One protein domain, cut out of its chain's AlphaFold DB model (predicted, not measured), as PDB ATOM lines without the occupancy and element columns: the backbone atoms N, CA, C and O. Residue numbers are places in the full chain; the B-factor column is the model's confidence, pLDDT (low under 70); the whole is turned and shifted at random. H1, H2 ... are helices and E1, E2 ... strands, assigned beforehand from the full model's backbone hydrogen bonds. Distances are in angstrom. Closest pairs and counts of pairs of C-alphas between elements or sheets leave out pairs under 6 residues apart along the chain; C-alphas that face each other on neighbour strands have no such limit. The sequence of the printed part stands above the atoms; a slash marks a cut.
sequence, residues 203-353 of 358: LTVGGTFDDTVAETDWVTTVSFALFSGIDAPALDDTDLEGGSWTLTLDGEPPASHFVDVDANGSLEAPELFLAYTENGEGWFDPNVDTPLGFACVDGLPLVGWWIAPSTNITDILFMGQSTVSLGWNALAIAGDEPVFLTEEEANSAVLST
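What this domain is: This is residues 203 to 353 of the 358 residues of an uncharacterized protein of Deltaproteobacteria bacterium (UniProt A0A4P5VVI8). One strongly twisted sheet curls round on itself into a small, loose, nearly closed barrel, with E4, E1, E10, E6, E5, E2 and E3 following round it and the edge strands E3 and E4 coming near each other. E7, E8 and E9 carry the sheet on past E5 and E6 toward one end, where H2 lies as the far tip. The printed part has 151 residues and, in order, E1 E2 H1 E3 E4 E5 E6 E7 H2 E8 E9 H3 E10; the class is mixed, and the ten strands make a branched sheet with parallel and antiparallel pairs. It is compact, with a radius of gyration of the C-alphas of 15.3 A, yet elongated in outline at 46 by 30 by 26 A.

Where its parts are: Find C-alpha 203 at (73.328, 188.015, 109.817); from there E1 runs 19.7 A to residue 209. Next come E2, residues 218 to 223, H1, 224 to 227, E3, 237 to 239, and E4, 244 to 250, 20.1 A long. At C-alpha 267, (80.746, 178.968, 123.650), begins E5, 31.0 A long to residue 277. E6, 290 to 297, spans 22.1 A and E7, 300 to 307, 20.6 A. H2 is residues 313 to 321, E8 326 to 334, E9 337 to 340 and H3 343 to 346. E10, 349 to 352, ends at C-alpha 352, (62.040, 201.482, 120.648).

How they stand to each other: Beside E1 look for antiparallel E4 on one side, N 205 to O 247 at 2.9 A, and parallel E10 on the other, N 351 to O 208 at 2.9 A. E10 is antiparallel to E6, N 350 to O 296 at 2.8 A. E5, E6 and E7 form a meander, each strand the antiparallel neighbour of the one before: see N 275 to O 293, 2.9 A, and N 297 to O 300, 2.9 A. E5 has E2 on one side, N 222 to O 272 at 2.8 A, and E6 and E7 on the other. E8 bends by 56 degrees at residue 330. H1 and H3 are on opposite faces of the sheet, at heights of 4.5 A, only just above its level, and 6.8 A. H2 only grazes the sheet with residues 315 to 320. In H2 every O i to N i+4 pair is within hydrogen-bond range; H1 and H3 are too short for such a pair.

The domain as a whole: The two farthest C-alphas, of Asn 279 and Ile 313, are 46.7 A apart. The printed part has no cut; the links E4 to E5 and E5 to E6 are long. The mean pLDDT of the printed part is 83.6, and residues 214 to 217, 241 to 243, 264 to 265, 280 to 282 and 336 are under 70.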
ATOM      1  N   LEU A 203      74.678 187.615 109.427       92.88
ATOM      2  CA  LEU A 203      73.328 188.015 109.817       92.88
ATOM      3  C   LEU A 203      73.101 189.483 109.498       92.88
ATOM      4  O   LEU A 203      73.782 190.360 110.020       92.88
ATOM      5  N   THR A 204      72.087 189.750 108.679       92.69
ATOM      6  CA  THR A 204      71.601 191.109 108.444       92.69
ATOM      7  C   THR A 204      70.282 191.317 109.173       92.69
ATOM      8  O   THR A 204      69.320 190.581 108.957       92.69
ATOM      9  N   VAL A 205      70.247 192.335 110.028       93.06
ATOM     10  CA  VAL A 205      69.045 192.790 110.726       93.06
ATOM     11  C   VAL A 205      68.747 194.231 110.356       93.06
ATOM     12  O   VAL A 205      69.634 194.992 109.962       93.06
ATOM     13  N   GLY A 206      67.504 194.650 110.535       91.88
ATOM     14  CA  GLY A 206      67.141 196.021 110.238       91.88
ATOM     15  C   GLY A 206      65.700 196.346 110.555       91.88
ATOM     16  O   GLY A 206      64.936 195.519 111.052       91.88
ATOM     17  N   GLY A 207      65.331 197.580 110.233       91.81
ATOM     18  CA  GLY A 207      63.947 198.006 110.247       91.81
ATOM     19  C   GLY A 207      63.792 199.505 110.445       91.81
ATOM     20  O   GLY A 207      64.418 200.305 109.748       91.81
ATOM     21  N   THR A 208      62.895 199.899 111.346       89.38
ATOM     22  CA  THR A 208      62.454 201.296 111.506       89.38
ATOM     23  C   THR A 208      62.630 201.808 112.932       89.38
ATOM     24  O   THR A 208      62.989 201.059 113.840       89.38
ATOM     25  N   PHE A 209      62.381 203.101 113.120       86.31
ATOM     26  CA  PHE A 209      62.380 203.774 114.417       86.31
ATOM     27  C   PHE A 209      60.947 204.081 114.840       86.31
ATOM     28  O   PHE A 209      60.108 204.403 113.992       86.31
ATOM     29  N   ASP A 210      60.667 204.019 116.138       85.12
ATOM     30  CA  ASP A 210      59.430 204.579 116.676       85.12
ATOM     31  C   ASP A 210      59.564 206.078 117.013       85.12
ATOM     32  O   ASP A 210      60.627 206.690 116.909       85.12
ATOM     33  N   ASP A 211      58.457 206.695 117.435       76.50
ATOM     34  CA  ASP A 211      58.426 208.120 117.784       76.50
ATOM     35  C   ASP A 211      59.196 208.457 119.084       76.50
ATOM     36  O   ASP A 211      59.343 209.640 119.415       76.50
ATOM     37  N   THR A 212      59.621 207.461 119.876       73.25
ATOM     38  CA  THR A 212      60.307 207.674 121.164       73.25
ATOM     39  C   THR A 212      61.821 207.655 121.017       73.25
ATOM     40  O   THR A 212      62.505 208.405 121.719       73.25
ATOM     41  N   VAL A 213      62.328 206.882 120.062       70.94
ATOM     42  CA  VAL A 213      63.711 206.883 119.587       70.94
ATOM     43  C   VAL A 213      63.784 207.837 118.387       70.94
ATOM     44  O   VAL A 213      63.976 207.437 117.244       70.94
ATOM     45  N   ALA A 214      63.517 209.125 118.637       58.41
ATOM     46  CA  ALA A 214      63.559 210.168 117.606       58.41
ATOM     47  C   ALA A 214      64.908 210.136 116.867       58.41
ATOM     48  O   ALA A 214      65.912 210.054 117.568       58.41
ATOM     49  N   GLU A 215      64.892 210.221 115.519       58.78
ATOM     50  CA  GLU A 215      66.050 210.137 114.590       58.78
ATOM     51  C   GLU A 215      67.392 210.225 115.326       58.78
ATOM     52  O   GLU A 215      67.867 211.310 115.674       58.78
ATOM     53  N   THR A 216      67.926 209.055 115.655       60.50
ATOM     54  CA  THR A 216      69.194 208.898 116.354       60.50
ATOM     55  C   THR A 216      70.319 208.911 115.346       60.50
ATOM     56  O   THR A 216      70.118 208.501 114.206       60.50
ATOM     57  N   ASP A 217      71.503 209.320 115.781       64.38
ATOM     58  CA  ASP A 217      72.660 209.343 114.893       64.38
ATOM     59  C   ASP A 217      73.318 207.948 114.772       64.38
ATOM     60  O   ASP A 217      73.925 207.682 113.747       64.38
ATOM     61  N   TRP A 218      73.140 207.028 115.743       79.56
ATOM     62  CA  TRP A 218      73.917 205.773 115.812       79.56
ATOM     63  C   TRP A 218      73.133 204.545 116.308       79.56
ATOM     64  O   TRP A 218      72.317 204.645 117.236       79.56
ATOM     65  N   VAL A 219      73.420 203.373 115.726       84.56
ATOM     66  CA  VAL A 219      73.024 202.045 116.241       84.56
ATOM     67  C   VAL A 219      74.244 201.142 116.254       84.56
ATOM     68  O   VAL A 219      75.040 201.128 115.322       84.56
ATOM     69  N   THR A 220      74.343 200.347 117.311       89.19
ATOM     70  CA  THR A 220      75.448 199.429 117.540       89.19
ATOM     71  C   THR A 220      74.947 198.073 118.024       89.19
ATOM     72  O   THR A 220      73.814 197.933 118.499       89.19
ATOM     73  N   THR A 221      75.801 197.064 117.927       90.06
ATOM     74  CA  THR A 221      75.623 195.778 118.605       90.06
ATOM     75  C   THR A 221      76.342 195.785 119.942       90.06
ATOM     76  O   THR A 221      77.520 196.136 120.022       90.06
ATOM     77  N   VAL A 222      75.661 195.336 120.981       88.12
ATOM     78  CA  VAL A 222      76.197 195.235 122.326       88.12
ATOM     79  C   VAL A 222      76.011 193.814 122.817       88.12
ATOM     80  O   VAL A 222      74.877 193.339 122.895       88.12
ATOM     81  N   SER A 223      77.097 193.173 123.242       86.25
ATOM     82  CA  SER A 223      77.017 191.821 123.786       86.25
ATOM     83  C   SER A 223      75.988 191.764 124.915       86.25
ATOM     84  O   SER A 223      76.029 192.556 125.860       86.25
ATOM     85  N   PHE A 224      75.055 190.813 124.859       84.50
ATOM     86  CA  PHE A 224      74.082 190.595 125.934       84.50
ATOM     87  C   PHE A 224      74.799 190.347 127.272       84.50
ATOM     88  O   PHE A 224      74.362 190.777 128.345       84.50
ATOM     89  N   ALA A 225      75.973 189.719 127.196       78.94
ATOM     90  CA  ALA A 225      76.858 189.513 128.321       78.94
ATOM     91  C   ALA A 225      77.354 190.834 128.943       78.94
ATOM     92  O   ALA A 225      77.486 190.890 130.165       78.94
ATOM     93  N   LEU A 226      77.546 191.910 128.166       78.06
ATOM     94  CA  LEU A 226      77.863 193.255 128.677       78.06
ATOM     95  C   LEU A 226      76.774 193.796 129.584       78.06
ATOM     96  O   LEU A 226      77.071 194.256 130.689       78.06
ATOM     97  N   PHE A 227      75.514 193.640 129.194       76.00
ATOM     98  CA  PHE A 227      74.391 193.971 130.069       76.00
ATOM     99  C   PHE A 227      74.335 193.085 131.323       76.00
ATOM    100  O   PHE A 227      73.870 193.531 132.373       76.00
ATOM    101  N   SER A 228      74.890 191.874 131.247       74.06
ATOM    102  CA  SER A 228      75.045 190.944 132.375       74.06
ATOM    103  C   SER A 228      76.361 191.111 133.165       74.06
ATOM    104  O   SER A 228      76.558 190.432 134.176       74.06
ATOM    105  N   GLY A 229      77.248 192.036 132.763       74.94
ATOM    106  CA  GLY A 229      78.487 192.396 133.471       74.94
ATOM    107  C   GLY A 229      79.821 191.982 132.826       74.94
ATOM    108  O   GLY A 229      80.848 192.076 133.504       74.94
ATOM    109  N   ILE A 230      79.844 191.533 131.568       76.44
ATOM    110  CA  ILE A 230      81.063 191.193 130.806       76.44
ATOM    111  C   ILE A 230      81.435 192.327 129.848       76.44
ATOM    112  O   ILE A 230      80.743 192.569 128.875       76.44
ATOM    113  N   ASP A 231      82.560 192.998 130.085       78.88
ATOM    114  CA  ASP A 231      82.981 194.120 129.239       78.88
ATOM    115  C   ASP A 231      83.514 193.655 127.869       78.88
ATOM    116  O   ASP A 231      84.623 193.118 127.792       78.88
ATOM    117  N   ALA A 232      82.723 193.840 126.806       83.62
ATOM    118  CA  ALA A 232      83.065 193.526 125.420       83.62
ATOM    119  C   ALA A 232      82.854 194.768 124.524       83.62
ATOM    120  O   ALA A 232      81.848 195.461 124.696       83.62
ATOM    121  N   PRO A 233      83.779 195.074 123.588       85.69
ATOM    122  CA  PRO A 233      83.581 196.132 122.590       85.69
ATOM    123  C   PRO A 233      82.347 195.870 121.720       85.69
ATOM    124  O   PRO A 233      81.895 194.741 121.640       85.69
ATOM    125  N   ALA A 234      81.824 196.872 121.020       87.31
ATOM    126  CA  ALA A 234      80.800 196.629 120.003       87.31
ATOM    127  C   ALA A 234      81.368 195.875 118.781       87.31
ATOM    128  O   ALA A 234      82.511 196.130 118.387       87.31
ATOM    129  N   LEU A 235      80.579 194.974 118.173       87.69
ATOM    130  CA  LEU A 235      80.939 194.306 116.908       87.69
ATOM    131  C   LEU A 235      80.744 195.220 115.703       87.69
ATOM    132  O   LEU A 235      81.629 195.322 114.856       87.69
ATOM    133  N   ASP A 236      79.595 195.884 115.649       85.00
ATOM    134  CA  ASP A 236      79.263 196.877 114.641       85.00
ATOM    135  C   ASP A 236      78.776 198.156 115.317       85.00
ATOM    136  O   ASP A 236      78.076 198.117 116.334       85.00
ATOM    137  N   ASP A 237      79.180 199.288 114.760       83.75
ATOM    138  CA  ASP A 237      78.772 200.612 115.194       83.75
ATOM    139  C   ASP A 237      78.621 201.502 113.965       83.75
ATOM    140  O   ASP A 237      79.604 201.886 113.319       83.75
ATOM    141  N   THR A 238      77.369 201.752 113.598       78.38
ATOM    142  CA  THR A 238      77.016 202.353 112.320       78.38
ATOM    143  C   THR A 238      76.218 203.636 112.527       78.38
ATOM    144  O   THR A 238      75.185 203.671 113.203       78.38
ATOM    145  N   ASP A 239      76.700 204.683 111.854       76.38
ATOM    146  CA  ASP A 239      75.990 205.939 111.625       76.38
ATOM    147  C   ASP A 239      74.673 205.675 110.881       76.38
ATOM    148  O   ASP A 239      74.636 205.027 109.829       76.38
ATOM    149  N   LEU A 240      73.582 206.238 111.379       72.75
ATOM    150  CA  LEU A 240      72.263 206.088 110.786       72.75
ATOM    151  C   LEU A 240      71.953 207.228 109.821       72.75
ATOM    152  O   LEU A 240      71.770 208.381 110.210       72.75
ATOM    153  N   GLU A 241      71.788 206.896 108.541       64.25
ATOM    154  CA  GLU A 241      71.301 207.841 107.536       64.25
ATOM    155  C   GLU A 241      69.843 207.533 107.139       64.25
ATOM    156  O   GLU A 241      69.570 206.696 106.279       64.25
ATOM    157  N   GLY A 242      68.878 208.270 107.706       63.91
ATOM    158  CA  GLY A 242      67.470 208.255 107.274       63.91
ATOM    159  C   GLY A 242      66.488 207.576 108.241       63.91
ATOM    160  O   GLY A 242      66.780 207.368 109.406       63.91
ATOM    161  N   GLY A 243      65.272 207.278 107.763       68.38
ATOM    162  CA  GLY A 243      64.166 206.743 108.582       68.38
ATOM    163  C   GLY A 243      64.140 205.215 108.742       68.38
ATOM    164  O   GLY A 243      63.122 204.666 109.160       68.38
ATOM    165  N   SER A 244      65.217 204.533 108.359       82.50
ATOM    166  CA  SER A 244      65.402 203.084 108.489       82.50
ATOM    167  C   SER A 244      66.847 202.782 108.863       82.50
ATOM    168  O   SER A 244      67.730 203.582 108.562       82.50
ATOM    169  N   TRP A 245      67.088 201.620 109.457       86.44
ATOM    170  CA  TRP A 245      68.418 201.162 109.848       86.44
ATOM    171  C   TRP A 245      68.655 199.727 109.383       86.44
ATOM    172  O   TRP A 245      67.713 198.962 109.157       86.44
ATOM    173  N   THR A 246      69.921 199.370 109.217       89.00
ATOM    174  CA  THR A 246      70.359 198.020 108.869       89.00
ATOM    175  C   THR A 246      71.740 197.808 109.465       89.00
ATOM    176  O   THR A 246      72.566 198.717 109.410       89.00
ATOM    177  N   LEU A 247      71.971 196.630 110.025       89.75
ATOM    178  CA  LEU A 247      73.259 196.187 110.533       89.75
ATOM    179  C   LEU A 247      73.553 194.800 109.988       89.75
ATOM    180  O   LEU A 247      72.655 193.963 109.892       89.75
ATOM    181  N   THR A 248      74.816 194.565 109.661       91.38
ATOM    182  CA  THR A 248      75.286 193.275 109.178       91.38
ATOM    183  C   THR A 248      76.395 192.798 110.099       91.38
ATOM    184  O   THR A 248      77.450 193.416 110.179       91.38
ATOM    185  N   LEU A 249      76.140 191.697 110.795       92.56
ATOM    186  CA  LEU A 249      77.147 190.950 111.528       92.56
ATOM    187  C   LEU A 249      77.751 189.928 110.577       92.56
ATOM    188  O   LEU A 249      77.011 189.152 109.978       92.56
ATOM    189  N   ASP A 250      79.068 189.956 110.417       92.44
ATOM    190  CA  ASP A 250      79.770 189.122 109.446       92.44
ATOM    191  C   ASP A 250      80.924 188.368 110.101       92.44
ATOM    192  O   ASP A 250      81.749 188.953 110.809       92.44
ATOM    193  N   GLY A 251      80.970 187.065 109.845       90.94
ATOM    194  CA  GLY A 251      81.940 186.140 110.401       90.94
ATOM    195  C   GLY A 251      81.825 185.935 111.912       90.94
ATOM    196  O   GLY A 251      80.903 186.403 112.586       90.94
ATOM    197  N   GLU A 252      82.806 185.199 112.436       92.56
ATOM    198  CA  GLU A 252      82.911 184.864 113.853       92.56
ATOM    199  C   GLU A 252      83.191 186.112 114.718       92.56
ATOM    200  O   GLU A 252      84.116 186.879 114.418       92.56
ATOM    201  N   PRO A 253      82.458 186.306 115.832       92.94
ATOM    202  CA  PRO A 253      82.756 187.340 116.816       92.94
ATOM    203  C   PRO A 253      84.167 187.233 117.410       92.94
ATOM    204  O   PRO A 253      84.736 186.147 117.522       92.94
ATOM    205  N   PRO A 254      84.748 188.333 117.917       92.19
ATOM    206  CA  PRO A 254      85.950 188.266 118.730       92.19
ATOM    207  C   PRO A 254      85.732 187.436 120.002       92.19
ATOM    208  O   PRO A 254      84.698 187.529 120.660       92.19
ATOM    209  N   ALA A 255      86.781 186.731 120.436       90.56
ATOM    210  CA  ALA A 255      86.789 185.870 121.627       90.56
ATOM    211  C   ALA A 255      86.223 186.513 122.918       90.56
ATOM    212  O   ALA A 255      85.799 185.799 123.819       90.56
ATOM    213  N   SER A 256      86.236 187.847 123.038       90.31
ATOM    214  CA  SER A 256      85.683 188.576 124.190       90.31
ATOM    215  C   SER A 256      84.156 188.555 124.287       90.31
ATOM    216  O   SER A 256      83.638 188.879 125.350       90.31
ATOM    217  N   HIS A 257      83.456 188.203 123.208       91.56
ATOM    218  CA  HIS A 257      81.992 188.144 123.150       91.56
ATOM    219  C   HIS A 257      81.433 186.784 123.557       91.56
ATOM    220  O   HIS A 257      80.256 186.670 123.888       91.56
ATOM    221  N   PHE A 258      82.281 185.756 123.543       90.69
ATOM    222  CA  PHE A 258      81.860 184.402 123.833       90.69
ATOM    223  C   PHE A 258      81.625 184.179 125.324       90.69
ATOM    224  O   PHE A 258      82.454 184.505 126.180       90.69
ATOM    225  N   VAL A 259      80.502 183.541 125.612       87.81
ATOM    226  CA  VAL A 259      80.068 183.116 126.933       87.81
ATOM    227  C   VAL A 259      79.590 181.671 126.886       87.81
ATOM    228  O   VAL A 259      79.065 181.203 125.883       87.81
ATOM    229  N   ASP A 260      79.783 180.960 127.991       82.88
ATOM    230  CA  ASP A 260      79.210 179.631 128.208       82.88
ATOM    231  C   ASP A 260      77.837 179.822 128.870       82.88
ATOM    232  O   ASP A 260      77.751 179.966 130.096       82.88
ATOM    233  N   VAL A 261      76.786 179.950 128.049       74.81
ATOM    234  CA  VAL A 261      75.424 180.298 128.499       74.81
ATOM    235  C   VAL A 261      74.834 179.193 129.381       74.81
ATOM    236  O   VAL A 261      74.257 179.482 130.432       74.81
ATOM    237  N   ASP A 262      75.068 177.933 129.013       71.44
ATOM    238  CA  ASP A 262      74.485 176.755 129.666       71.44
ATOM    239  C   ASP A 262      75.434 176.031 130.637       71.44
ATOM    240  O   ASP A 262      75.072 175.006 131.231       71.44
ATOM    241  N   ALA A 263      76.647 176.555 130.843       70.81
ATOM    242  CA  ALA A 263      77.710 175.914 131.623       70.81
ATOM    243  C   ALA A 263      78.041 174.485 131.134       70.81
ATOM    244  O   ALA A 263      78.402 173.607 131.932       70.81
ATOM    245  N   ASN A 264      77.864 174.240 129.834       66.19
ATOM    246  CA  ASN A 264      78.099 172.962 129.161       66.19
ATOM    247  C   ASN A 264      79.418 172.961 128.368       66.19
ATOM    248  O   ASN A 264      79.824 171.906 127.881       66.19
ATOM    249  N   GLY A 265      80.118 174.098 128.317       68.50
ATOM    250  CA  GLY A 265      81.359 174.276 127.570       68.50
ATOM    251  C   GLY A 265      81.158 174.713 126.118       68.50
ATOM    252  O   GLY A 265      82.159 174.956 125.445       68.50
ATOM    253  N   SER A 266      79.914 174.847 125.656       76.19
ATOM    254  CA  SER A 266      79.588 175.419 124.352       76.19
ATOM    255  C   SER A 266      79.650 176.937 124.452       76.19
ATOM    256  O   SER A 266      78.946 177.562 125.245       76.19
ATOM    257  N   LEU A 267      80.562 177.527 123.686       82.94
ATOM    258  CA  LEU A 267      80.746 178.968 123.650       82.94
ATOM    259  C   LEU A 267      79.810 179.585 122.616       82.94
ATOM    260  O   LEU A 267      79.787 179.184 121.455       82.94
ATOM    261  N   GLU A 268      79.100 180.617 123.042       88.94
ATOM    262  CA  GLU A 268      78.131 181.342 122.232       88.94
ATOM    263  C   GLU A 268      78.328 182.847 122.397       88.94
ATOM    264  O   GLU A 268      78.764 183.302 123.455       88.94
ATOM    265  N   ALA A 269      77.983 183.639 121.387       92.75
ATOM    266  CA  ALA A 269      78.061 185.097 121.459       92.75
ATOM    267  C   ALA A 269      76.686 185.724 121.161       92.75
ATOM    268  O   ALA A 269      76.325 185.917 119.998       92.75
ATOM    269  N   PRO A 270      75.876 185.986 122.206       92.56
ATOM    270  CA  PRO A 270      74.618 186.709 122.085       92.56
ATOM    271  C   PRO A 270      74.843 188.229 122.052       92.56
ATOM    272  O   PRO A 270      75.486 188.799 122.934       92.56
ATOM    273  N   GLU A 271      74.233 188.900 121.080       93.38
ATOM    274  CA  GLU A 271      74.374 190.326 120.780       93.38
ATOM    275  C   GLU A 271      73.004 191.009 120.722       93.38
ATOM    276  O   GLU A 271      72.116 190.588 119.983       93.38
ATOM    277  N   LEU A 272      72.826 192.085 121.486       92.12
ATOM    278  CA  LEU A 272      71.660 192.962 121.416       92.12
ATOM    279  C   LEU A 272      71.932 194.137 120.483       92.12
ATOM    280  O   LEU A 272      73.017 194.708 120.487       92.12
ATOM    281  N   PHE A 273      70.910 194.581 119.766       91.88
ATOM    282  CA  PHE A 273      70.999 195.785 118.944       91.88
ATOM    283  C   PHE A 273      70.479 196.991 119.732       91.88
ATOM    284  O   PHE A 273      69.338 196.991 120.205       91.88
ATOM    285  N   LEU A 274      71.321 198.012 119.885       89.62
ATOM    286  CA  LEU A 274      71.090 199.184 120.727       89.62
ATOM    287  C   LEU A 274      71.190 200.471 119.900       89.62
ATOM    288  O   LEU A 274      72.198 200.720 119.246       89.62
ATOM    289  N   ALA A 275      70.187 201.340 120.013       88.94
ATOM    290  CA  ALA A 275      70.305 202.742 119.614       88.94
ATOM    291  C   ALA A 275      70.820 203.582 120.785       88.94
ATOM    292  O   ALA A 275      70.368 203.416 121.927       88.94
ATOM    293  N   TYR A 276      71.715 204.530 120.513       86.75
ATOM    294  CA  TYR A 276      72.307 205.375 121.548       86.75
ATOM    295  C   TYR A 276      72.614 206.791 121.043       86.75
ATOM    296  O   TYR A 276      72.666 207.052 119.843       86.75
ATOM    297  N   THR A 277      72.793 207.735 121.972       84.81
ATOM    298  CA  THR A 277      73.419 209.028 121.656       84.81
ATOM    299  C   THR A 277      74.886 208.998 122.036       84.81
ATOM    300  O   THR A 277      75.211 208.810 123.216       84.81
ATOM    301  N   GLU A 278      75.737 209.265 121.057       79.62
ATOM    302  CA  GLU A 278      77.173 209.419 121.234       79.62
ATOM    303  C   GLU A 278      77.502 210.715 122.003       79.62
ATOM    304  O   GLU A 278      77.018 211.804 121.684       79.62
ATOM    305  N   ASN A 279      78.353 210.612 123.023       74.56
ATOM    306  CA  ASN A 279      78.891 211.737 123.793       74.56
ATOM    307  C   ASN A 279      80.435 211.744 123.789       74.56
ATOM    308  O   ASN A 279      81.055 212.265 124.725       74.56
ATOM    309  N   GLY A 280      81.068 211.163 122.761       65.69
ATOM    310  CA  GLY A 280      82.467 210.743 122.836       65.69
ATOM    311  C   GLY A 280      83.144 210.353 121.516       65.69
ATOM    312  O   GLY A 280      83.231 211.173 120.611       65.69
ATOM    313  N   GLU A 281      83.807 209.192 121.511       61.66
ATOM    314  CA  GLU A 281      84.931 208.826 120.633       61.66
ATOM    315  C   GLU A 281      84.556 207.992 119.388       61.66
ATOM    316  O   GLU A 281      85.325 207.130 119.004       61.66
ATOM    317  N   GLY A 282      83.449 208.222 118.694       68.38
ATOM    318  CA  GLY A 282      83.106 207.540 117.433       68.38
ATOM    319  C   GLY A 282      82.873 206.030 117.548       68.38
ATOM    320  O   GLY A 282      82.968 205.342 116.534       68.38
ATOM    321  N   TRP A 283      82.666 205.522 118.768       79.12
ATOM    322  CA  TRP A 283      82.253 204.153 119.079       79.12
ATOM    323  C   TRP A 283      81.456 204.131 120.398       79.12
ATOM    324  O   TRP A 283      81.673 205.009 121.240       79.12
ATOM    325  N   PHE A 284      80.581 203.142 120.600       84.88
ATOM    326  CA  PHE A 284      79.766 202.997 121.811       84.88
ATOM    327  C   PHE A 284      80.584 202.678 123.074       84.88
ATOM    328  O   PHE A 284      81.027 201.546 123.271       84.88
ATOM    329  N   ASP A 285      80.692 203.638 123.996       85.00
ATOM    330  CA  ASP A 285      81.228 203.442 125.348       85.00
ATOM    331  C   ASP A 285      80.088 203.427 126.385       85.00
ATOM    332  O   ASP A 285      79.506 204.481 126.680       85.00
ATOM    333  N   PRO A 286      79.815 202.289 127.053       81.12
ATOM    334  CA  PRO A 286      78.739 202.185 128.042       81.12
ATOM    335  C   PRO A 286      78.914 203.114 129.261       81.12
ATOM    336  O   PRO A 286      77.972 203.307 130.033       81.12
ATOM    337  N   ASN A 287      80.103 203.689 129.475       82.50
ATOM    338  CA  ASN A 287      80.391 204.610 130.578       82.50
ATOM    339  C   ASN A 287      80.155 206.088 130.232       82.50
ATOM    340  O   ASN A 287      80.115 206.924 131.145       82.50
ATOM    341  N   VAL A 288      80.053 206.427 128.946       84.94
ATOM    342  CA  VAL A 288      79.972 207.813 128.452       84.94
ATOM    343  C   VAL A 288      78.691 208.043 127.659       84.94
ATOM    344  O   VAL A 288      78.052 209.095 127.796       84.94
ATOM    345  N   ASP A 289      78.290 207.057 126.870       86.62
ATOM    346  CA  ASP A 289      77.151 207.144 125.977       86.62
ATOM    347  C   ASP A 289      75.833 206.851 126.685       86.62
ATOM    348  O   ASP A 289      75.770 206.267 127.769       86.62
ATOM    349  N   THR A 290      74.741 207.345 126.099       86.06
ATOM    350  CA  THR A 290      73.401 207.179 126.671       86.06
ATOM    351  C   THR A 290      72.571 206.250 125.791       86.06
ATOM    352  O   THR A 290      72.263 206.635 124.660       86.06
ATOM    353  N   PRO A 291      72.171 205.064 126.290       86.06
ATOM    354  CA  PRO A 291      71.284 204.174 125.556       86.06
ATOM    355  C   PRO A 291      69.900 204.811 125.414       86.06
ATOM    356  O   PRO A 291      69.382 205.425 126.354       86.06
ATOM    357  N   LEU A 292      69.298 204.650 124.241       86.25
ATOM    358  CA  LEU A 292      67.976 205.181 123.918       86.25
ATOM    359  C   LEU A 292      66.920 204.086 123.846       86.25
ATOM    360  O   LEU A 292      65.814 204.279 124.338       86.25
ATOM    361  N   GLY A 293      67.250 202.938 123.264       87.94
ATOM    362  CA  GLY A 293      66.315 201.832 123.095       87.94
ATOM    363  C   GLY A 293      66.958 200.655 122.380       87.94
ATOM    364  O   GLY A 293      68.092 200.751 121.918       87.94
ATOM    365  N   PHE A 294      66.218 199.558 122.285       91.00
ATOM    366  CA  PHE A 294      66.683 198.309 121.684       91.00
ATOM    367  C   PHE A 294      65.882 197.983 120.434       91.00
ATOM    368  O   PHE A 294      64.765 198.485 120.269       91.00
ATOM    369  N   ALA A 295      66.444 197.152 119.558       92.25
ATOM    370  CA  ALA A 295      65.688 196.612 118.438       92.25
ATOM    371  C   ALA A 295      64.701 195.571 118.960       92.25
ATOM    372  O   ALA A 295      65.077 194.676 119.722       92.25
ATOM    373  N   CYS A 296      63.445 195.693 118.544       92.50
ATOM    374  CA  CYS A 296      62.378 194.811 118.981       92.50
ATOM    375  C   CYS A 296      61.637 194.201 117.799       92.50
ATOM    376  O   CYS A 296      61.312 194.904 116.841       92.50
ATOM    377  N   VAL A 297      61.256 192.937 117.931       92.88
ATOM    378  CA  VAL A 297      60.267 192.283 117.068       92.88
ATOM    379  C   VAL A 297      59.069 191.937 117.942       92.88
ATOM    380  O   VAL A 297      59.218 191.325 118.995       92.88
ATOM    381  N   ASP A 298      57.888 192.440 117.579       89.31
ATOM    382  CA  ASP A 298      56.651 192.290 118.364       89.31
ATOM    383  C   ASP A 298      56.774 192.686 119.853       89.31
ATOM    384  O   ASP A 298      56.094 192.157 120.734       89.31
ATOM    385  N   GLY A 299      57.627 193.676 120.139       88.19
ATOM    386  CA  GLY A 299      57.882 194.186 121.491       88.19
ATOM    387  C   GLY A 299      58.878 193.363 122.316       88.19
ATOM    388  O   GLY A 299      59.153 193.737 123.456       88.19
ATOM    389  N   LEU A 300      59.430 192.290 121.748       90.75
ATOM    390  CA  LEU A 300      60.468 191.462 122.356       90.75
ATOM    391  C   LEU A 300      61.859 191.880 121.860       90.75
ATOM    392  O   LEU A 300      61.979 192.219 120.680       90.75
ATOM    393  N   PRO A 301      62.906 191.839 122.705       91.44
ATOM    394  CA  PRO A 301      64.268 192.168 122.292       91.44
ATOM    395  C   PRO A 301      64.768 191.225 121.200       91.44
ATOM    396  O   PRO A 301      64.721 190.004 121.365       91.44
ATOM    397  N   LEU A 302      65.264 191.811 120.110       94.00
ATOM    398  CA  LEU A 302      65.972 191.106 119.052       94.00
ATOM    399  C   LEU A 302      67.421 190.857 119.481       94.00
ATOM    400  O   LEU A 302      68.122 191.786 119.886       94.00
ATOM    401  N   VAL A 303      67.869 189.616 119.326       93.19
ATOM    402  CA  VAL A 303      69.237 189.172 119.578       93.19
ATOM    403  C   VAL A 303      69.801 188.518 118.324       93.19
ATOM    404  O   VAL A 303      69.143 187.688 117.696       93.19
ATOM    405  N   GLY A 304      71.030 188.888 117.975       94.69
ATOM    406  CA  GLY A 304      71.885 188.095 117.102       94.69
ATOM    407  C   GLY A 304      72.639 187.082 117.954       94.69
ATOM    408  O   GLY A 304      73.272 187.461 118.932       94.69
ATOM    409  N   TRP A 305      72.552 185.799 117.633       93.00
ATOM    410  CA  TRP A 305      73.180 184.735 118.415       93.00
ATOM    411  C   TRP A 305      74.132 183.946 117.535       93.00
ATOM    412  O   TRP A 305      73.689 183.237 116.631       93.00
ATOM    413  N   TRP A 306      75.433 184.100 117.785       93.19
ATOM    414  CA  TRP A 306      76.449 183.282 117.136       93.19
ATOM    415  C   TRP A 306      76.662 181.984 117.912       93.19
ATOM    416  O   TRP A 306      77.072 182.017 119.077       93.19
ATOM    417  N   ILE A 307      76.425 180.855 117.248       88.94
ATOM    418  CA  ILE A 307      76.665 179.511 117.772       88.94
ATOM    419  C   ILE A 307      77.915 178.951 117.097       88.94
ATOM    420  O   ILE A 307      77.958 178.791 115.876       88.94
ATOM    421  N   ALA A 308      78.949 178.662 117.887       87.06
ATOM    422  CA  ALA A 308      80.186 178.113 117.352       87.06
ATOM    423  C   ALA A 308      79.969 176.700 116.772       87.06
ATOM    424  O   ALA A 308      79.200 175.916 117.339       87.06
ATOM    425  N   PRO A 309      80.671 176.345 115.683       84.81
ATOM    426  CA  PRO A 309      80.788 174.960 115.241       84.81
ATOM    427  C   PRO A 309      81.195 174.009 116.379       84.81
ATOM    428  O   PRO A 309      81.957 174.387 117.272       84.81
ATOM    429  N   SER A 310      80.686 172.773 116.357       82.06
ATOM    430  CA  SER A 310      80.882 171.797 117.440       82.06
ATOM    431  C   SER A 310      81.559 170.535 116.925       82.06
ATOM    432  O   SER A 310      81.219 170.026 115.861       82.06
ATOM    433  N   THR A 311      82.471 169.967 117.713       82.62
ATOM    434  CA  THR A 311      83.010 168.620 117.461       82.62
ATOM    435  C   THR A 311      82.045 167.518 117.920       82.62
ATOM    436  O   THR A 311      82.258 166.334 117.666       82.62
ATOM    437  N   ASN A 312      80.939 167.885 118.577       79.62
ATOM    438  CA  ASN A 312      79.911 166.963 119.029       79.62
ATOM    439  C   ASN A 312      78.699 166.965 118.084       79.62
ATOM    440  O   ASN A 312      77.870 167.877 118.098       79.62
ATOM    441  N   ILE A 313      78.538 165.880 117.324       77.81
ATOM    442  CA  ILE A 313      77.415 165.689 116.392       77.81
ATOM    443  C   ILE A 313      76.045 165.816 117.071       77.81
ATOM    444  O   ILE A 313      75.090 166.233 116.423       77.81
ATOM    445  N   THR A 314      75.904 165.522 118.374       77.25
ATOM    446  CA  THR A 314      74.596 165.665 119.042       77.25
ATOM    447  C   THR A 314      74.110 167.104 119.084       77.25
ATOM    448  O   THR A 314      72.902 167.333 119.053       77.25
ATOM    449  N   ASP A 315      75.034 168.062 119.138       78.25
ATOM    450  CA  ASP A 315      74.697 169.481 119.165       78.25
ATOM    451  C   ASP A 315      74.160 169.895 117.790       78.25
ATOM    452  O   ASP A 315      73.095 170.504 117.695       78.25
ATOM    453  N   ILE A 316      74.823 169.459 116.712       79.12
ATOM    454  CA  ILE A 316      74.376 169.707 115.334       79.12
ATOM    455  C   ILE A 316      73.033 169.033 115.047       79.12
ATOM    456  O   ILE A 316      72.164 169.630 114.415       79.12
ATOM    457  N   LEU A 317      72.814 167.816 115.552       78.38
ATOM    458  CA  LEU A 317      71.525 167.126 115.438       78.38
ATOM    459  C   LEU A 317      70.400 167.887 116.135       78.38
ATOM    460  O   LEU A 317      69.308 168.025 115.582       78.38
ATOM    461  N   PHE A 318      70.661 168.381 117.345       77.12
ATOM    462  CA  PHE A 318      69.705 169.193 118.084       77.12
ATOM    463  C   PHE A 318      69.369 170.490 117.333       77.12
ATOM    464  O   PHE A 318      68.193 170.849 117.227       77.12
ATOM    465  N   MET A 319      70.376 171.151 116.754       77.00
ATOM    466  CA  MET A 319      70.182 172.352 115.940       77.00
ATOM    467  C   MET A 319      69.385 172.066 114.666       77.00
ATOM    468  O   MET A 319      68.394 172.748 114.408       77.00
ATOM    469  N   GLY A 320      69.721 170.997 113.939       73.12
ATOM    470  CA  GLY A 320      68.997 170.573 112.740       73.12
ATOM    471  C   GLY A 320      67.522 170.247 113.009       73.12
ATOM    472  O   GLY A 320      66.659 170.584 112.201       73.12
ATOM    473  N   GLN A 321      67.203 169.656 114.166       73.06
ATOM    474  CA  GLN A 321      65.814 169.426 114.597       73.06
ATOM    475  C   GLN A 321      65.091 170.715 114.998       73.06
ATOM    476  O   GLN A 321      63.882 170.833 114.799       73.06
ATOM    477  N   SER A 322      65.822 171.674 115.562       72.69
ATOM    478  CA  SER A 322      65.281 172.947 116.044       72.69
ATOM    479  C   SER A 322      65.257 174.032 114.964       72.69
ATOM    480  O   SER A 322      64.886 175.168 115.256       72.69
ATOM    481  N   THR A 323      65.628 173.703 113.719       70.88
ATOM    482  CA  THR A 323      65.777 174.649 112.594       70.88
ATOM    483  C   THR A 323      66.748 175.801 112.885       70.88
ATOM    484  O   THR A 323      66.586 176.906 112.377       70.88
ATOM    485  N   VAL A 324      67.757 175.527 113.712       79.88
ATOM    486  CA  VAL A 324      68.807 176.468 114.118       79.88
ATOM    487  C   VAL A 324      70.050 176.236 113.275       79.88
ATOM    488  O   VAL A 324      70.350 175.098 112.910       79.88
ATOM    489  N   SER A 325      70.779 177.311 112.994       81.44
ATOM    490  CA  SER A 325      72.069 177.268 112.312       81.44
ATOM    491  C   SER A 325      73.239 177.430 113.286       81.44
ATOM    492  O   SER A 325      73.145 178.123 114.288       81.44
ATOM    493  N   LEU A 326      74.367 176.797 113.007       84.94
ATOM    494  CA  LEU A 326      75.688 177.308 113.347       84.94
ATOM    495  C   LEU A 326      75.922 178.704 112.753       84.94
ATOM    496  O   LEU A 326      75.345 179.080 111.729       84.94
ATOM    497  N   GLY A 327      76.827 179.450 113.376       90.38
ATOM    498  CA  GLY A 327      77.054 180.850 113.054       90.38
ATOM    499  C   GLY A 327      75.908 181.719 113.570       90.38
ATOM    500  O   GLY A 327      75.360 181.455 114.641       90.38
ATOM    501  N   TRP A 328      75.558 182.775 112.841       92.75
ATOM    502  CA  TRP A 328      74.558 183.740 113.276       92.75
ATOM    503  C   TRP A 328      73.117 183.260 113.104       92.75
ATOM    504  O   TRP A 328      72.695 182.827 112.037       92.75
ATOM    505  N   ASN A 329      72.314 183.490 114.139       92.69
ATOM    506  CA  ASN A 329      70.864 183.346 114.112       92.69
ATOM    507  C   ASN A 329      70.207 184.620 114.635       92.69
ATOM    508  O   ASN A 329      70.722 185.253 115.557       92.69
ATOM    509  N   ALA A 330      69.039 184.965 114.099       94.12
ATOM    510  CA  ALA A 330      68.182 185.985 114.686       94.12
ATOM    511  C   ALA A 330      67.173 185.331 115.633       94.12
ATOM    512  O   ALA A 330      66.518 184.355 115.267       94.12
ATOM    513  N   LEU A 331      67.009 185.886 116.831       93.12
ATOM    514  CA  LEU A 331      65.995 185.433 117.779       93.12
ATOM    515  C   LEU A 331      65.345 186.594 118.528       93.12
ATOM    516  O   LEU A 331      65.967 187.624 118.772       93.12
ATOM    517  N   ALA A 332      64.096 186.403 118.934       91.12
ATOM    518  CA  ALA A 332      63.400 187.258 119.883       91.12
ATOM    519  C   ALA A 332      63.347 186.580 121.259       91.12
ATOM    520  O   ALA A 332      62.978 185.407 121.366       91.12
ATOM    521  N   ILE A 333      63.682 187.310 122.327       84.12
ATOM    522  CA  ILE A 333      63.626 186.775 123.698       84.12
ATOM    523  C   ILE A 333      62.190 186.872 124.237       84.12
ATOM    524  O   ILE A 333      61.727 187.962 124.568       84.12
ATOM    525  N   ALA A 334      61.496 185.735 124.376       78.19
ATOM    526  CA  ALA A 334      60.128 185.642 124.896       78.19
ATOM    527  C   ALA A 334      60.075 184.969 126.286       78.19
ATOM    528  O   ALA A 334      59.562 183.863 126.450       78.19
ATOM    529  N   GLY A 335      60.577 185.640 127.326       74.50
ATOM    530  CA  GLY A 335      60.658 185.042 128.665       74.50
ATOM    531  C   GLY A 335      61.735 183.954 128.727       74.50
ATOM    532  O   GLY A 335      62.889 184.243 128.438       74.50
ATOM    533  N   ASP A 336      61.365 182.725 129.104       69.81
ATOM    534  CA  ASP A 336      62.315 181.609 129.272       69.81
ATOM    535  C   ASP A 336      62.627 180.860 127.956       69.81
ATOM    536  O   ASP A 336      63.493 179.987 127.949       69.81
ATOM    537  N   GLU A 337      61.924 181.155 126.855       71.88
ATOM    538  CA  GLU A 337      62.094 180.456 125.572       71.88
ATOM    539  C   GLU A 337      62.449 181.453 124.451       71.88
ATOM    540  O   GLU A 337      61.690 182.399 124.207       71.88
ATOM    541  N   PRO A 338      63.593 181.283 123.759       81.06
ATOM    542  CA  PRO A 338      63.911 182.079 122.581       81.06
ATOM    543  C   PRO A 338      63.046 181.645 121.392       81.06
ATOM    544  O   PRO A 338      62.775 180.460 121.198       81.06
ATOM    545  N   VAL A 339      62.638 182.609 120.570       87.75
ATOM    546  CA  VAL A 339      61.930 182.362 119.309       87.75
ATOM    547  C   VAL A 339      62.857 182.729 118.161       87.75
ATOM    548  O   VAL A 339      63.187 183.901 118.002       87.75
ATOM    549  N   PHE A 340      63.278 181.745 117.366       88.75
ATOM    550  CA  PHE A 340      64.071 181.994 116.162       88.75
ATOM    551  C   PHE A 340      63.239 182.721 115.109       88.75
ATOM    552  O   PHE A 340      62.065 182.405 114.902       88.75
ATOM    553  N   LEU A 341      63.858 183.705 114.468       90.06
ATOM    554  CA  LEU A 341      63.220 184.592 113.511       90.06
ATOM    555  C   LEU A 341      63.690 184.267 112.098       90.06
ATOM    556  O   LEU A 341      64.860 183.967 111.859       90.06
ATOM    557  N   THR A 342      62.779 184.398 111.145       88.69
ATOM    558  CA  THR A 342      63.129 184.463 109.727       88.69
ATOM    559  C   THR A 342      63.880 185.760 109.412       88.69
ATOM    560  O   THR A 342      63.778 186.756 110.131       88.69
ATOM    561  N   GLU A 343      64.595 185.787 108.285       86.38
ATOM    562  CA  GLU A 343      65.262 187.001 107.800       86.38
ATOM    563  C   GLU A 343      64.270 188.165 107.601       86.38
ATOM    564  O   GLU A 343      64.585 189.311 107.920       86.38
ATOM    565  N   GLU A 344      63.053 187.889 107.117       90.19
ATOM    566  CA  GLU A 344      62.010 188.913 106.950       90.19
ATOM    567  C   GLU A 344      61.598 189.516 108.300       90.19
ATOM    568  O   GLU A 344      61.491 190.737 108.424       90.19
ATOM    569  N   GLU A 345      61.417 188.679 109.325       93.38
ATOM    570  CA  GLU A 345      61.070 189.126 110.676       93.38
ATOM    571  C   GLU A 345      62.207 189.941 111.303       93.38
ATOM    572  O   GLU A 345      61.962 191.032 111.824       93.38
ATOM    573  N   ALA A 346      63.452 189.475 111.181       91.38
ATOM    574  CA  ALA A 346      64.635 190.165 111.693       91.38
ATOM    575  C   ALA A 346      64.884 191.532 111.017       91.38
ATOM    576  O   ALA A 346      65.399 192.454 111.650       91.38
ATOM    577  N   ASN A 347      64.471 191.689 109.753       92.00
ATOM    578  CA  ASN A 347      64.526 192.950 109.000       92.00
ATOM    579  C   ASN A 347      63.290 193.850 109.180       92.00
ATOM    580  O   ASN A 347      63.190 194.918 108.567       92.00
ATOM    581  N   SER A 348      62.336 193.434 110.014       92.50
ATOM    582  CA  SER A 348      61.126 194.197 110.339       92.50
ATOM    583  C   SER A 348      61.162 194.825 111.738       92.50
ATOM    584  O   SER A 348      60.145 195.335 112.218       92.50
ATOM    585  N   ALA A 349      62.325 194.812 112.392       93.62
ATOM    586  CA  ALA A 349      62.471 195.251 113.768       93.62
ATOM    587  C   ALA A 349      62.204 196.757 113.944       93.62
ATOM    588  O   ALA A 349      62.359 197.585 113.042       93.62
ATOM    589  N   VAL A 350      61.800 197.133 115.153       91.88
ATOM    590  CA  VAL A 350      61.567 198.525 115.537       91.88
ATOM    591  C   VAL A 350      62.502 198.882 116.677       91.88
ATOM    592  O   VAL A 350      62.457 198.251 117.731       91.88
ATOM    593  N   LEU A 351      63.331 199.908 116.489       90.00
ATOM    594  CA  LEU A 351      64.093 200.503 117.583       90.00
ATOM    595  C   LEU A 351      63.145 201.312 118.460       90.00
ATOM    596  O   LEU A 351      62.513 202.261 117.989       90.00
ATOM    597  N   SER A 352      63.022 200.913 119.726       88.56
ATOM    598  CA  SER A 352      62.040 201.482 120.648       88.56
ATOM    599  C   SER A 352      62.535 201.495 122.094       88.56
ATOM    600  O   SER A 352      63.175 200.558 122.572       88.56
ATOM    601  N   THR A 353      62.136 202.526 122.848       86.38
ATOM    602  CA  THR A 353      62.229 202.527 124.325       86.38
ATOM    603  C   THR A 353      61.253 201.538 124.977       86.38
ATOM    604  O   THR A 353      61.289 201.334 126.186       86.38
TER     605      THR A 353